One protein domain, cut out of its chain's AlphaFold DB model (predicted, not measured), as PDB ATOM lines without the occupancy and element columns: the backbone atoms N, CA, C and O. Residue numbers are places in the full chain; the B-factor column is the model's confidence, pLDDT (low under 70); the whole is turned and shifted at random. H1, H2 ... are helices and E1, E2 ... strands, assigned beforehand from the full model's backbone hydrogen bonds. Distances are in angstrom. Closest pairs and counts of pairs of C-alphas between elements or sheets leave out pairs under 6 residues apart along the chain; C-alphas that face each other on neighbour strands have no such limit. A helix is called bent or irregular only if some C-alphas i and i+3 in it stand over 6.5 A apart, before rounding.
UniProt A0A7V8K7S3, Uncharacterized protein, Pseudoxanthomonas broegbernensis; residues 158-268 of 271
ATOM      1  N   GLU A 158     111.095 175.225 154.813       89.69
ATOM      2  CA  GLU A 158     110.269 174.365 155.657       89.69
ATOM      3  C   GLU A 158     108.784 174.599 155.394       89.69
ATOM      4  O   GLU A 158     108.354 175.711 155.084       89.69
ATOM      5  N   GLU A 159     107.983 173.535 155.501       90.44
ATOM      6  CA  GLU A 159     106.529 173.663 155.441       90.44
ATOM      7  C   GLU A 159     106.030 174.322 156.731       90.44
ATOM      8  O   GLU A 159     106.251 173.811 157.827       90.44
ATOM      9  N   VAL A 160     105.329 175.444 156.591       92.62
ATOM     10  CA  VAL A 160     104.771 176.199 157.713       92.62
ATOM     11  C   VAL A 160     103.252 176.206 157.656       92.62
ATOM     12  O   VAL A 160     102.635 176.243 156.584       92.62
ATOM     13  N   LEU A 161     102.648 176.192 158.842       92.69
ATOM     14  CA  LEU A 161     101.222 176.388 159.036       92.69
ATOM     15  C   LEU A 161     101.023 177.603 159.933       92.69
ATOM     16  O   LEU A 161     101.332 177.563 161.121       92.69
ATOM     17  N   MET A 162     100.512 178.676 159.350       92.19
ATOM     18  CA  MET A 162     100.256 179.931 160.045       92.19
ATOM     19  C   MET A 162      98.754 180.078 160.261       92.19
ATOM     20  O   MET A 162      97.964 179.701 159.396       92.19
ATOM     21  N   GLU A 163      98.340 180.625 161.397       92.00
ATOM     22  CA  GLU A 163      96.928 180.823 161.722       92.00
ATOM     23  C   GLU A 163      96.751 182.149 162.455       92.00
ATOM     24  O   GLU A 163      97.422 182.384 163.456       92.00
ATOM     25  N   GLY A 164      95.861 183.010 161.966       92.38
ATOM     26  CA  GLY A 164      95.589 184.304 162.589       92.38
ATOM     27  C   GLY A 164      94.510 185.097 161.862       92.38
ATOM     28  O   GLY A 164      93.998 184.672 160.820       92.38
ATOM     29  N   THR A 165      94.169 186.257 162.412       92.69
ATOM     30  CA  THR A 165      93.279 187.223 161.762       92.69
ATOM     31  C   THR A 165      94.047 187.889 160.617       92.69
ATOM     32  O   THR A 165      95.154 188.379 160.851       92.69
ATOM     33  N   PRO A 166      93.529 187.900 159.377       92.62
ATOM     34  CA  PRO A 166      94.213 188.555 158.273       92.62
ATOM     35  C   PRO A 166      94.029 190.076 158.355       92.62
ATOM     36  O   PRO A 166      92.904 190.573 158.398       92.62
ATOM     37  N   VAL A 167      95.140 190.808 158.338       90.62
ATOM     38  CA  VAL A 167      95.199 192.273 158.246       90.62
ATOM     39  C   VAL A 167      95.918 192.623 156.949       90.62
ATOM     40  O   VAL A 167      97.003 192.102 156.698       90.62
ATOM     41  N   GLU A 168      95.307 193.454 156.104       88.12
ATOM     42  CA  GLU A 168      95.966 193.942 154.888       88.12
ATOM     43  C   GLU A 168      97.211 194.762 155.250       88.12
ATOM     44  O   GLU A 168      97.176 195.595 156.154       88.12
ATOM     45  N   ASP A 169      98.302 194.511 154.534       86.69
ATOM     46  CA  ASP A 169      99.591 195.182 154.707       86.69
ATOM     47  C   ASP A 169     100.252 195.378 153.335       86.69
ATOM     48  O   ASP A 169      99.796 194.810 152.331       86.69
ATOM     49  N   GLU A 170     101.304 196.194 153.244       81.06
ATOM     50  CA  GLU A 170     101.930 196.488 151.955       81.06
ATOM     51  C   GLU A 170     102.331 195.208 151.196       81.06
ATOM     52  O   GLU A 170     103.161 194.408 151.625       81.06
ATOM     53  N   GLY A 171     101.718 195.003 150.025       81.06
ATOM     54  CA  GLY A 171     102.001 193.857 149.160       81.06
ATOM     55  C   GLY A 171     101.453 192.512 149.651       81.06
ATOM     56  O   GLY A 171     101.778 191.484 149.040       81.06
ATOM     57  N   GLY A 172     100.620 192.477 150.699       88.69
ATOM     58  CA  GLY A 172     100.226 191.221 151.329       88.69
ATOM     59  C   GLY A 172      99.166 191.300 152.424       88.69
ATOM     60  O   GLY A 172      98.358 192.220 152.509       88.69
ATOM     61  N   TYR A 173      99.187 190.261 153.248       91.75
ATOM     62  CA  TYR A 173      98.481 190.189 154.514       91.75
ATOM     63  C   TYR A 173      99.466 189.813 155.616       91.75
ATOM     64  O   TYR A 173     100.292 188.904 155.450       91.75
ATOM     65  N   LEU A 174      99.308 190.454 156.767       92.44
ATOM     66  CA  LEU A 174      99.795 189.949 158.040       92.44
ATOM     67  C   LEU A 174      98.737 189.029 158.638       92.44
ATOM     68  O   LEU A 174      97.540 189.305 158.582       92.44
ATOM     69  N   LEU A 175      99.188 187.935 159.234       93.44
ATOM     70  CA  LEU A 175      98.376 187.142 160.140       93.44
ATOM     71  C   LEU A 175      98.701 187.572 161.553       93.44
ATOM     72  O   LEU A 175      99.876 187.595 161.937       93.44
ATOM     73  N   VAL A 176      97.663 187.912 162.309       93.88
ATOM     74  CA  VAL A 176      97.824 188.483 163.640       93.88
ATOM     75  C   VAL A 176      97.041 187.728 164.711       93.88
ATOM     76  O   VAL A 176      96.016 187.106 164.433       93.88
ATOM     77  N   ASP A 177      97.540 187.784 165.944       92.69
ATOM     78  CA  ASP A 177      96.862 187.324 167.153       92.69
ATOM     79  C   ASP A 177      96.411 188.501 168.037       92.69
ATOM     80  O   ASP A 177      96.607 189.672 167.711       92.69
ATOM     81  N   ALA A 178      95.808 188.192 169.186       91.00
ATOM     82  CA  ALA A 178      95.238 189.176 170.108       91.00
ATOM     83  C   ALA A 178      96.236 190.212 170.674       91.00
ATOM     84  O   ALA A 178      95.811 191.192 171.284       91.00
ATOM     85  N   ARG A 179      97.549 190.007 170.520       93.00
ATOM     86  CA  ARG A 179      98.595 190.946 170.962       93.00
ATOM     87  C   ARG A 179      98.878 192.045 169.938       93.00
ATOM     88  O   ARG A 179      99.653 192.947 170.247       93.00
ATOM     89  N   PHE A 180      98.307 191.953 168.738       92.69
ATOM     90  CA  PHE A 180      98.536 192.923 167.677       92.69
ATOM     91  C   PHE A 180      97.841 194.250 167.961       92.69
ATOM     92  O   PHE A 180      96.639 194.297 168.219       92.69
ATOM     93  N   ASP A 181      98.610 195.336 167.891       90.81
ATOM     94  CA  ASP A 181      98.098 196.697 168.018       90.81
ATOM     95  C   ASP A 181      98.018 197.363 166.634       90.81
ATOM     96  O   ASP A 181      99.038 197.843 166.123       90.81
ATOM     97  N   PRO A 182      96.818 197.447 166.027       88.44
ATOM     98  CA  PRO A 182      96.654 198.028 164.699       88.44
ATOM     99  C   PRO A 182      96.989 199.524 164.660       88.44
ATOM    100  O   PRO A 182      97.340 200.036 163.600       88.44
ATOM    101  N   ARG A 183      96.913 200.242 165.794       89.25
ATOM    102  CA  ARG A 183      97.265 201.670 165.839       89.25
ATOM    103  C   ARG A 183      98.769 201.856 165.758       89.25
ATOM    104  O   ARG A 183      99.233 202.619 164.920       89.25
ATOM    105  N   THR A 184      99.516 201.118 166.578       88.75
ATOM    106  CA  THR A 184     100.984 201.144 166.534       88.75
ATOM    107  C   THR A 184     101.506 200.675 165.172       88.75
ATOM    108  O   THR A 184     102.439 201.276 164.643       88.75
ATOM    109  N   HIS A 185     100.879 199.660 164.563       88.81
ATOM    110  CA  HIS A 185     101.220 199.231 163.200       88.81
ATOM    111  C   HIS A 185     100.959 200.331 162.161       88.81
ATOM    112  O   HIS A 185     101.824 200.619 161.341       88.81
ATOM    113  N   GLY A 186      99.805 201.003 162.234       88.62
ATOM    114  CA  GLY A 186      99.478 202.124 161.350       88.62
ATOM    115  C   GLY A 186     100.422 203.324 161.500       88.62
ATOM    116  O   GLY A 186     100.798 203.931 160.500       88.62
ATOM    117  N   GLU A 187     100.852 203.644 162.727       89.56
ATOM    118  CA  GLU A 187     101.880 204.666 162.983       89.56
ATOM    119  C   GLU A 187     103.205 204.308 162.302       89.56
ATOM    120  O   GLU A 187     103.796 205.156 161.637       89.56
ATOM    121  N   LEU A 188     103.654 203.055 162.437       87.88
ATOM    122  CA  LEU A 188     104.882 202.576 161.804       87.88
ATOM    123  C   LEU A 188     104.793 202.646 160.273       87.88
ATOM    124  O   LEU A 188     105.718 203.148 159.637       87.88
ATOM    125  N   ALA A 189     103.677 202.196 159.692       86.44
ATOM    126  CA  ALA A 189     103.446 202.239 158.248       86.44
ATOM    127  C   ALA A 189     103.441 203.681 157.705       86.44
ATOM    128  O   ALA A 189     104.014 203.958 156.654       86.44
ATOM    129  N   ALA A 190     102.868 204.633 158.446       89.00
ATOM    130  CA  ALA A 190     102.868 206.045 158.061       89.00
ATOM    131  C   ALA A 190     104.268 206.696 158.091       89.00
ATOM    132  O   ALA A 190     104.476 207.717 157.438       89.00
ATOM    133  N   MET A 191     105.221 206.117 158.831       91.44
ATOM    134  CA  MET A 191     106.618 206.570 158.909       91.44
ATOM    135  C   MET A 191     107.537 205.842 157.915       91.44
ATOM    136  O   MET A 191     108.763 205.933 158.016       91.44
ATOM    137  N   GLN A 192     106.987 205.089 156.961       83.75
ATOM    138  CA  GLN A 192     107.788 204.325 156.010       83.75
ATOM    139  C   GLN A 192     108.730 205.225 155.197       83.75
ATOM    140  O   GLN A 192     108.316 206.178 154.542       83.75
ATOM    141  N   GLY A 193     110.024 204.897 155.237       86.06
ATOM    142  CA  GLY A 193     111.083 205.690 154.605       86.06
ATOM    143  C   GLY A 193     111.629 206.837 155.464       86.06
ATOM    144  O   GLY A 193     112.626 207.439 155.070       86.06
ATOM    145  N   ASP A 194     111.054 207.101 156.641       93.44
ATOM    146  CA  ASP A 194     111.531 208.098 157.606       93.44
ATOM    147  C   ASP A 194     112.214 207.412 158.803       93.44
ATOM    148  O   ASP A 194     111.628 207.159 159.859       93.44
ATOM    149  N   ALA A 195     113.491 207.069 158.621       89.88
ATOM    150  CA  ALA A 195     114.268 206.356 159.633       89.88
ATOM    151  C   ALA A 195     114.457 207.159 160.935       89.88
ATOM    152  O   ALA A 195     114.596 206.559 162.006       89.88
ATOM    153  N   ASP A 196     114.458 208.492 160.860       93.50
ATOM    154  CA  ASP A 196     114.627 209.358 162.027       93.50
ATOM    155  C   ASP A 196     113.340 209.405 162.858       93.50
ATOM    156  O   ASP A 196     113.403 209.264 164.083       93.50
ATOM    157  N   ALA A 197     112.171 209.498 162.212       92.56
ATOM    158  CA  ALA A 197     110.878 209.392 162.891       92.56
ATOM    159  C   ALA A 197     110.686 208.018 163.549       92.56
ATOM    160  O   ALA A 197     110.283 207.942 164.716       92.56
ATOM    161  N   ILE A 198     111.045 206.935 162.848       90.19
ATOM    162  CA  ILE A 198     110.985 205.571 163.396       90.19
ATOM    163  C   ILE A 198     111.866 205.465 164.645       90.19
ATOM    164  O   ILE A 198     111.404 205.014 165.694       90.19
ATOM    165  N   ARG A 199     113.114 205.935 164.575       90.94
ATOM    166  CA  ARG A 199     114.045 205.895 165.709       90.94
ATOM    167  C   ARG A 199     113.569 206.748 166.882       90.94
ATOM    168  O   ARG A 199     113.658 206.311 168.028       90.94
ATOM    169  N   ALA A 200     113.022 207.932 166.615       92.94
ATOM    170  CA  ALA A 200     112.464 208.799 167.650       92.94
ATOM    171  C   ALA A 200     111.273 208.149 168.380       92.94
ATOM    172  O   ALA A 200     111.105 208.353 169.584       92.94
ATOM    173  N   ARG A 201     110.460 207.350 167.676       90.94
ATOM    174  CA  ARG A 201     109.256 206.703 168.222       90.94
ATOM    175  C   ARG A 201     109.518 205.347 168.883       90.94
ATOM    176  O   ARG A 201     108.860 205.032 169.879       90.94
ATOM    177  N   PHE A 202     110.420 204.547 168.316       87.00
ATOM    178  CA  PHE A 202     110.626 203.136 168.667       87.00
ATOM    179  C   PHE A 202     112.024 202.829 169.232       87.00
ATOM    180  O   PHE A 202     112.252 201.725 169.728       87.00
ATOM    181  N   GLY A 203     112.942 203.798 169.217       89.81
ATOM    182  CA  GLY A 203     114.332 203.639 169.647       89.81
ATOM    183  C   GLY A 203     115.254 203.094 168.549       89.81
ATOM    184  O   GLY A 203     114.842 202.865 167.417       89.81
ATOM    185  N   ASP A 204     116.525 202.871 168.892       86.00
ATOM    186  CA  ASP A 204     117.573 202.419 167.957       86.00
ATOM    187  C   ASP A 204     117.539 200.906 167.630       86.00
ATOM    188  O   ASP A 204     118.408 200.397 166.922       86.00
ATOM    189  N   GLY A 205     116.572 200.158 168.174       82.19
ATOM    190  CA  GLY A 205     116.461 198.705 168.012       82.19
ATOM    191  C   GLY A 205     115.537 198.268 166.867       82.19
ATOM    192  O   GLY A 205     114.807 199.086 166.307       82.19
ATOM    193  N   PRO A 206     115.511 196.963 166.529       77.00
ATOM    194  CA  PRO A 206     114.536 196.439 165.581       77.00
ATOM    195  C   PRO A 206     113.121 196.655 166.123       77.00
ATOM    196  O   PRO A 206     112.807 196.241 167.245       77.00
ATOM    197  N   VAL A 207     112.262 197.271 165.312       80.31
ATOM    198  CA  VAL A 207     110.848 197.434 165.651       80.31
ATOM    199  C   VAL A 207     110.210 196.050 165.679       80.31
ATOM    200  O   VAL A 207     110.197 195.329 164.683       80.31
ATOM    201  N   ARG A 208     109.716 195.652 166.850       79.12
ATOM    202  CA  ARG A 208     108.918 194.438 166.997       79.12
ATOM    203  C   ARG A 208     107.459 194.830 166.867       79.12
ATOM    204  O   ARG A 208     107.033 195.770 167.530       79.12
ATOM    205  N   SER A 209     106.706 194.061 166.093       81.81
ATOM    206  CA  SER A 209     105.246 194.139 166.048       81.81
ATOM    207  C   SER A 209     104.684 192.939 166.811       81.81
ATOM    208  O   SER A 209     104.569 191.853 166.232       81.81
ATOM    209  N   PRO A 210     104.411 193.065 168.128       88.25
ATOM    210  CA  PRO A 210     103.785 191.995 168.892       88.25
ATOM    211  C   PRO A 210     102.517 191.502 168.204       88.25
ATOM    212  O   PRO A 210     101.776 192.279 167.614       88.25
ATOM    213  N   GLY A 211     102.282 190.197 168.280       91.44
ATOM    214  CA  GLY A 211     101.084 189.579 167.731       91.44
ATOM    215  C   GLY A 211     101.096 189.332 166.228       91.44
ATOM    216  O   GLY A 211     100.163 188.706 165.755       91.44
ATOM    217  N   VAL A 212     102.132 189.719 165.476       92.44
ATOM    218  CA  VAL A 212     102.318 189.197 164.111       92.44
ATOM    219  C   VAL A 212     102.797 187.747 164.198       92.44
ATOM    220  O   VAL A 212     103.830 187.466 164.808       92.44
ATOM    221  N   VAL A 213     102.049 186.826 163.591       92.94
ATOM    222  CA  VAL A 213     102.327 185.376 163.607       92.94
ATOM    223  C   VAL A 213     102.726 184.819 162.241       92.94
ATOM    224  O   VAL A 213     103.162 183.675 162.149       92.94
ATOM    225  N   GLY A 214     102.634 185.628 161.186       92.62
ATOM    226  CA  GLY A 214     103.181 185.316 159.870       92.62
ATOM    227  C   GLY A 214     102.719 186.303 158.804       92.62
ATOM    228  O   GLY A 214     101.908 187.187 159.082       92.62
ATOM    229  N   SER A 215     103.218 186.155 157.582       92.00
ATOM    230  CA  SER A 215     102.806 186.992 156.451       92.00
ATOM    231  C   SER A 215     102.799 186.236 155.123       92.00
ATOM    232  O   SER A 215     103.520 185.254 154.920       92.00
ATOM    233  N   PHE A 216     101.955 186.693 154.197       90.69
ATOM    234  CA  PHE A 216     101.912 186.175 152.830       90.69
ATOM    235  C   PHE A 216     101.531 187.262 151.823       90.69
ATOM    236  O   PHE A 216     100.718 188.140 152.105       90.69
ATOM    237  N   GLY A 217     102.128 187.205 150.632       84.25
ATOM    238  CA  GLY A 217     101.933 188.212 149.589       84.25
ATOM    239  C   GLY A 217     100.585 188.115 148.865       84.25
ATOM    240  O   GLY A 217     100.046 187.025 148.662       84.25
ATOM    241  N   THR A 218     100.066 189.260 148.413       70.50
ATOM    242  CA  THR A 218      98.798 189.385 147.666       70.50
ATOM    243  C   THR A 218      98.979 189.406 146.157       70.50
ATOM    244  O   THR A 218      98.017 189.166 145.436       70.50
ATOM    245  N   TYR A 219     100.193 189.647 145.656       69.25
ATOM    246  CA  TYR A 219     100.474 189.838 144.225       69.25
ATOM    247  C   TYR A 219     100.140 188.624 143.340       69.25
ATOM    248  O   TYR A 219     100.120 188.745 142.117       69.25
ATOM    249  N   LEU A 220      99.848 187.463 143.937       69.56
ATOM    250  CA  LEU A 220      99.402 186.262 143.227       69.56
ATOM    251  C   LEU A 220      97.948 185.855 143.542       69.56
ATOM    252  O   LEU A 220      97.489 184.818 143.053       69.56
ATOM    253  N   LEU A 221      97.230 186.648 144.350       82.88
ATOM    254  CA  LEU A 221      95.820 186.450 144.689       82.88
ATOM    255  C   LEU A 221      94.921 187.237 143.731       82.88
ATOM    256  O   LEU A 221      95.062 188.451 143.563       82.88
ATOM    257  N   ASP A 222      93.941 186.553 143.146       82.94
ATOM    258  CA  ASP A 222      92.898 187.212 142.363       82.94
ATOM    259  C   ASP A 222      91.925 188.015 143.256       82.94
ATOM    260  O   ASP A 222      91.940 187.922 144.488       82.94
ATOM    261  N   ASP A 223      91.091 188.855 142.634       85.81
ATOM    262  CA  ASP A 223      90.117 189.697 143.350       85.81
ATOM    263  C   ASP A 223      89.130 188.865 144.177       85.81
ATOM    264  O   ASP A 223      88.703 189.280 145.252       85.81
ATOM    265  N   ARG A 224      88.794 187.662 143.700       85.44
ATOM    266  CA  ARG A 224      87.876 186.753 144.384       85.44
ATOM    267  C   ARG A 224      88.482 186.241 145.688       85.44
ATOM    268  O   ARG A 224      87.808 186.256 146.714       85.44
ATOM    269  N   ALA A 225      89.736 185.801 145.653       88.06
ATOM    270  CA  ALA A 225      90.476 185.363 146.829       88.06
ATOM    271  C   ALA A 225      90.617 186.501 147.847       88.06
ATOM    272  O   ALA A 225      90.357 186.292 149.031       88.06
ATOM    273  N   ARG A 226      90.959 187.713 147.387       88.50
ATOM    274  CA  ARG A 226      91.039 188.897 148.257       88.50
ATOM    275  C   ARG A 226      89.694 189.224 148.898       88.50
ATOM    276  O   ARG A 226      89.633 189.355 150.114       88.50
ATOM    277  N   ALA A 227      88.611 189.251 148.122       87.56
ATOM    278  CA  ALA A 227      87.267 189.477 148.652       87.56
ATOM    279  C   ALA A 227      86.850 188.402 149.671       87.56
ATOM    280  O   ALA A 227      86.239 188.722 150.689       87.56
ATOM    281  N   ALA A 228      87.204 187.134 149.433       87.94
ATOM    282  CA  ALA A 228      86.918 186.045 150.363       87.94
ATOM    283  C   ALA A 228      87.693 186.189 151.686       87.94
ATOM    284  O   ALA A 228      87.107 186.003 152.749       87.94
ATOM    285  N   ILE A 229      88.977 186.559 151.638       89.44
ATOM    286  CA  ILE A 229      89.797 186.817 152.836       89.44
ATOM    287  C   ILE A 229      89.282 188.052 153.588       89.44
ATOM    288  O   ILE A 229      89.096 187.998 154.803       89.44
ATOM    289  N   ALA A 230      88.970 189.136 152.874       86.50
ATOM    290  CA  ALA A 230      88.415 190.356 153.458       86.50
ATOM    291  C   ALA A 230      87.054 190.116 154.131       86.50
ATOM    292  O   ALA A 230      86.781 190.682 155.186       86.50
ATOM    293  N   ALA A 231      86.211 189.239 153.575       85.50
ATOM    294  CA  ALA A 231      84.945 188.855 154.199       85.50
ATOM    295  C   ALA A 231      85.145 188.117 155.536       85.50
ATOM    296  O   ALA A 231      84.355 188.311 156.458       85.50
ATOM    297  N   ILE A 232      86.210 187.314 155.661       83.69
ATOM    298  CA  ILE A 232      86.590 186.686 156.934       83.69
ATOM    299  C   ILE A 232      87.037 187.758 157.940       83.69
ATOM    300  O   ILE A 232      86.573 187.746 159.076       83.69
ATOM    301  N   ALA A 233      87.853 188.730 157.521       76.12
ATOM    302  CA  ALA A 233      88.297 189.828 158.388       76.12
ATOM    303  C   ALA A 233      87.148 190.753 158.846       76.12
ATOM    304  O   ALA A 233      87.068 191.137 160.013       76.12
ATOM    305  N   GLY A 234      86.245 191.116 157.927       67.31
ATOM    306  CA  GLY A 234      85.196 192.120 158.138       67.31
ATOM    307  C   GLY A 234      83.949 191.625 158.878       67.31
ATOM    308  O   GLY A 234      83.135 192.441 159.306       67.31
ATOM    309  N   GLY A 235      83.788 190.312 159.063       59.19
ATOM    310  CA  GLY A 235      82.601 189.686 159.663       59.19
ATOM    311  C   GLY A 235      82.453 189.821 161.186       59.19
ATOM    312  O   GLY A 235      81.696 189.054 161.772       59.19
ATOM    313  N   GLY A 236      83.165 190.753 161.833       53.00
ATOM    314  CA  GLY A 236      83.122 190.952 163.290       53.00
ATOM    315  C   GLY A 236      84.419 190.642 164.044       53.00
ATOM    316  O   GLY A 236      84.384 190.574 165.266       53.00
ATOM    317  N   GLY A 237      85.559 190.481 163.358       51.47
ATOM    318  CA  GLY A 237      86.891 190.431 163.987       51.47
ATOM    319  C   GLY A 237      87.371 189.062 164.490       51.47
ATOM    320  O   GLY A 237      88.560 188.918 164.760       51.47
ATOM    321  N   ASP A 238      86.504 188.047 164.527       59.94
ATOM    322  CA  ASP A 238      86.853 186.682 164.978       59.94
ATOM    323  C   ASP A 238      87.235 185.731 163.826       59.94
ATOM    324  O   ASP A 238      87.474 184.536 164.024       59.94
ATOM    325  N   GLY A 239      87.268 186.242 162.594       81.25
ATOM    326  CA  GLY A 239      87.575 185.460 161.408       81.25
ATOM    327  C   GLY A 239      89.050 185.093 161.326       81.25
ATOM    328  O   GLY A 239      89.898 185.930 161.024       81.25
ATOM    329  N   ILE A 240      89.349 183.815 161.538       88.62
ATOM    330  CA  ILE A 240      90.701 183.271 161.430       88.62
ATOM    331  C   ILE A 240      90.900 182.668 160.038       88.62
ATOM    332  O   ILE A 240      90.072 181.888 159.551       88.62
ATOM    333  N   VAL A 241      92.039 182.969 159.416       92.62
ATOM    334  CA  VAL A 241      92.529 182.210 158.263       92.62
ATOM    335  C   VAL A 241      93.701 181.336 158.671       92.62
ATOM    336  O   VAL A 241      94.522 181.696 159.516       92.62
ATOM    337  N   ARG A 242      93.786 180.171 158.037       93.19
ATOM    338  CA  ARG A 242      94.914 179.256 158.152       93.19
ATOM    339  C   ARG A 242      95.636 179.204 156.823       93.19
ATOM    340  O   ARG A 242      95.021 178.938 155.794       93.19
ATOM    341  N   VAL A 243      96.939 179.426 156.839       93.88
ATOM    342  CA  VAL A 243      97.757 179.491 155.637       93.88
ATOM    343  C   VAL A 243      98.833 178.426 155.708       93.88
ATOM    344  O   VAL A 243      99.669 178.421 156.608       93.88
ATOM    345  N   LYS A 244      98.786 177.506 154.748       94.12
ATOM    346  CA  LYS A 244      99.775 176.448 154.572       94.12
ATOM    347  C   LYS A 244     100.688 176.808 153.406       94.12
ATOM    348  O   LYS A 244     100.191 177.040 152.304       94.12
ATOM    349  N   GLY A 245     101.997 176.797 153.615       93.12
ATOM    350  CA  GLY A 245     102.965 177.087 152.561       93.12
ATOM    351  C   GLY A 245     104.378 176.735 152.990       93.12
ATOM    352  O   GLY A 245     104.569 175.865 153.836       93.12
ATOM    353  N   TRP A 246     105.356 177.420 152.413       92.06
ATOM    354  CA  TRP A 246     106.761 177.239 152.747       92.06
ATOM    355  C   TRP A 246     107.389 178.563 153.138       92.06
ATOM    356  O   TRP A 246     107.062 179.579 152.534       92.06
ATOM    357  N   ALA A 247     108.290 178.547 154.112       90.25
ATOM    358  CA  ALA A 247     109.057 179.712 154.536       90.25
ATOM    359  C   ALA A 247     110.504 179.301 154.829       90.25
ATOM    360  O   ALA A 247     110.785 178.129 155.082       90.25
ATOM    361  N   VAL A 248     111.417 180.269 154.785       84.94
ATOM    362  CA  VAL A 248     112.779 180.072 155.296       84.94
ATOM    363  C   VAL A 248     112.698 179.963 156.817       84.94
ATOM    364  O   VAL A 248     112.033 180.784 157.453       84.94
ATOM    365  N   HIS A 249     113.364 178.964 157.397       72.81
ATOM    366  CA  HIS A 249     113.443 178.832 158.849       72.81
ATOM    367  C   HIS A 249     114.168 180.047 159.447       72.81
ATOM    368  O   HIS A 249     115.299 180.355 159.069       72.81
ATOM    369  N   ALA A 250     113.521 180.749 160.375       68.06
ATOM    370  CA  ALA A 250     114.114 181.866 161.098       68.06
ATOM    371  C   ALA A 250     113.728 181.776 162.577       68.06
ATOM    372  O   ALA A 250     112.566 181.972 162.925       68.06
ATOM    373  N   ASP A 251     114.710 181.534 163.450       65.75
ATOM    374  CA  ASP A 251     114.504 181.225 164.876       65.75
ATOM    375  C   ASP A 251     113.694 182.278 165.664       65.75
ATOM    376  O   ASP A 251     113.155 181.984 166.729       65.75
ATOM    377  N   ALA A 252     113.625 183.525 165.183       68.69
ATOM    378  CA  ALA A 252     113.088 184.657 165.944       68.69
ATOM    379  C   ALA A 252     112.100 185.560 165.185       68.69
ATOM    380  O   ALA A 252     111.611 186.532 165.769       68.69
ATOM    381  N   ALA A 253     111.819 185.280 163.908       80.06
ATOM    382  CA  ALA A 253     110.929 186.095 163.083       80.06
ATOM    383  C   ALA A 253     109.655 185.312 162.730       80.06
ATOM    384  O   ALA A 253     109.743 184.114 162.455       80.06
ATOM    385  N   PRO A 254     108.474 185.959 162.708       86.44
ATOM    386  CA  PRO A 254     107.280 185.333 162.158       86.44
ATOM    387  C   PRO A 254     107.547 184.851 160.722       86.44
ATOM    388  O   PRO A 254     108.168 185.588 159.949       86.44
ATOM    389  N   PRO A 255     107.104 183.640 160.349       89.56
ATOM    390  CA  PRO A 255     107.351 183.101 159.020       89.56
ATOM    391  C   PRO A 255     106.710 183.979 157.940       89.56
ATOM    392  O   PRO A 255     105.540 184.352 158.029       89.56
ATOM    393  N   ALA A 256     107.478 184.268 156.892       89.94
ATOM    394  CA  ALA A 256     106.996 184.899 155.671       89.94
ATOM    395  C   ALA A 256     107.006 183.861 154.547       89.94
ATOM    396  O   ALA A 256     108.026 183.198 154.330       89.94
ATOM    397  N   LEU A 257     105.884 183.701 153.841       90.38
ATOM    398  CA  LEU A 257     105.813 182.697 152.780       90.38
ATOM    399  C   LEU A 257     106.774 183.005 151.636       90.38
ATOM    400  O   LEU A 257     106.778 184.098 151.066       90.38
ATOM    401  N   ASP A 258     107.518 181.981 151.246       89.06
ATOM    402  CA  ASP A 258     108.377 182.008 150.085       89.06
ATOM    403  C   ASP A 258     107.534 181.862 148.804       89.06
ATOM    404  O   ASP A 258     106.861 180.842 148.604       89.06
ATOM    405  N   PRO A 259     107.579 182.844 147.888       86.81
ATOM    406  CA  PRO A 259     106.742 182.830 146.695       86.81
ATOM    407  C   PRO A 259     107.158 181.787 145.663       86.81
ATOM    408  O   PRO A 259     106.470 181.620 144.664       86.81
ATOM    409  N   ARG A 260     108.290 181.101 145.837       87.06
ATOM    410  CA  ARG A 260     108.798 180.085 144.901       87.06
ATOM    411  C   ARG A 260     108.103 178.739 145.082       87.06
ATOM    412  O   ARG A 260     108.315 177.823 144.288       87.06
ATOM    413  N   ARG A 261     107.264 178.606 146.109       89.38
ATOM    414  CA  ARG A 261     106.443 177.426 146.361       89.38
ATOM    415  C   ARG A 261     104.964 177.803 146.393       89.38
ATOM    416  O   ARG A 261     104.602 178.963 146.544       89.38
ATOM    417  N   CYS A 262     104.103 176.807 146.209       92.69
ATOM    418  CA  CYS A 262     102.661 177.015 146.301       92.69
ATOM    419  C   CYS A 262     102.258 177.425 147.731       92.69
ATOM    420  O   CYS A 262     102.959 177.134 148.691       92.69
ATOM    421  N   ALA A 263     101.090 178.020 147.918       94.00
ATOM    422  CA  ALA A 263     100.486 178.104 149.245       94.00
ATOM    423  C   ALA A 263      98.970 177.981 149.158       94.00
ATOM    424  O   ALA A 263      98.374 178.111 148.087       94.00
ATOM    425  N   PHE A 264      98.343 177.692 150.289       94.75
ATOM    426  CA  PHE A 264      96.921 177.407 150.388       94.75
ATOM    427  C   PHE A 264      96.353 178.176 151.572       94.75
ATOM    428  O   PHE A 264      96.797 177.989 152.707       94.75
ATOM    429  N   VAL A 265      95.385 179.049 151.296       94.38
ATOM    430  CA  VAL A 265      94.726 179.892 152.299       94.38
ATOM    431  C   VAL A 265      93.348 179.317 152.571       94.38
ATOM    432  O   VAL A 265      92.533 179.218 151.657       94.38
ATOM    433  N   TYR A 266      93.078 178.966 153.819       92.88
ATOM    434  CA  TYR A 266      91.820 178.393 154.267       92.88
ATOM    435  C   TYR A 266      91.114 179.340 155.236       92.88
ATOM    436  O   TYR A 266      91.768 179.974 156.060       92.88
ATOM    437  N   ALA A 267      89.784 179.374 155.208       89.88
ATOM    438  CA  ALA A 267      89.019 179.825 156.362       89.88
ATOM    439  C   ALA A 267      89.156 178.759 157.452       89.88
ATOM    440  O   ALA A 267      88.940 177.568 157.189       89.88
ATOM    441  N   ALA A 268      89.532 179.171 158.660       78.38
ATOM    442  CA  ALA A 268      89.472 178.276 159.800       78.38
ATOM    443  C   ALA A 268      88.007 177.924 160.089       78.38
ATOM    444  O   ALA A 268      87.101 178.734 159.894       78.38
TER     445      ALA A 268
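AT A GLANCE: This is residues 158 to 268 of the 271 residues of an uncharacterized protein of Pseudoxanthomonas broegbernensis (UniProt A0A7V8K7S3). A single sheet of five strands is strongly curled, like part of a barrel, and folds back on itself into two leaves, E3 and E2 facing E4 and E5, with the sharply bent E1 as the hinge. H3 packs over E1 at one end of the domain, while H1 and H2 form a small side-by-side pair at the opposite end, H2 well away from the sheet. The printed part has 111 residues, with three named helices and five named strands in the order E1 E2 H1 H2 E3 H3 E4 E5; the sheet, in the order E3 E2 E1 E4 E5, is antiparallel throughout, and the class is mixed, helices and strands. The whole is compact, with a radius of gyration of the C-alphas of 14.5 A and spans of 39 by 33 by 24 A.

IN THESE COORDINATES: E1, residues 158 to 169, begins with C-alpha 158 at (110.269, 174.365, 155.657), is 23.4 A long and bends by 97 degrees at residue 165. E2 is residues 172 to 176, H1 residues 182 to 190 and H2 residues 195 to 202. E3, residues 212 to 217, is 14.6 A long. H3, residues 223 to 234, is 15.8 A long and starts with C-alpha 223 at (90.117, 189.697, 143.350). E4, residues 241 to 248, is 20.6 A long and bends by 63 degrees at residue 245. E5, residues 263 to 267, ends with C-alpha 267 at (89.019, 179.825, 156.362).

HOW THE PARTS SIT: The pairing of E1 is staggered: residues 158 to 164 pair with E4, where N 160 and O 245 are 2.9 A apart, and residues 165 to 169 pair with E2, where N 167 and O 174 are 2.8 A apart. E1 and E2 form a hairpin. E3, an edge strand, is antiparallel to E2, with N 175 and O 214 at 2.8 A. E5, the other edge strand, forms a hairpin with E4, with N 244 and O 264 at 2.9 A. H3 is on the sheet at a height of 8.2 A, over E1 and slantwise to it at 49 degrees on the local plane; their closest C-alphas, of Pro 166 and Ala 233, are 6.1 A apart. H1 only grazes the sheet, with its residues 182 to 189, and H2 is not on it. H1 and H2 are close but not clearly touching, with the C-alphas of Leu 188 and Ile 198 at 7.0 A, at a shallow tilt of 19 degrees, opposite ways. In H1, H2 and H3 every O i to N i+4 pair is within hydrogen-bond range.

THE WHOLE: The C-alphas of Asp 204 and Arg 224, the two farthest apart, are 41.0 A apart. The printed part has no cut. The link from E4 to E5, residues 249 to 262, is long. Mean pLDDT of the printed part is 86.2; residues 219 to 220, 234 to 238 and 250 to 252 are under 70.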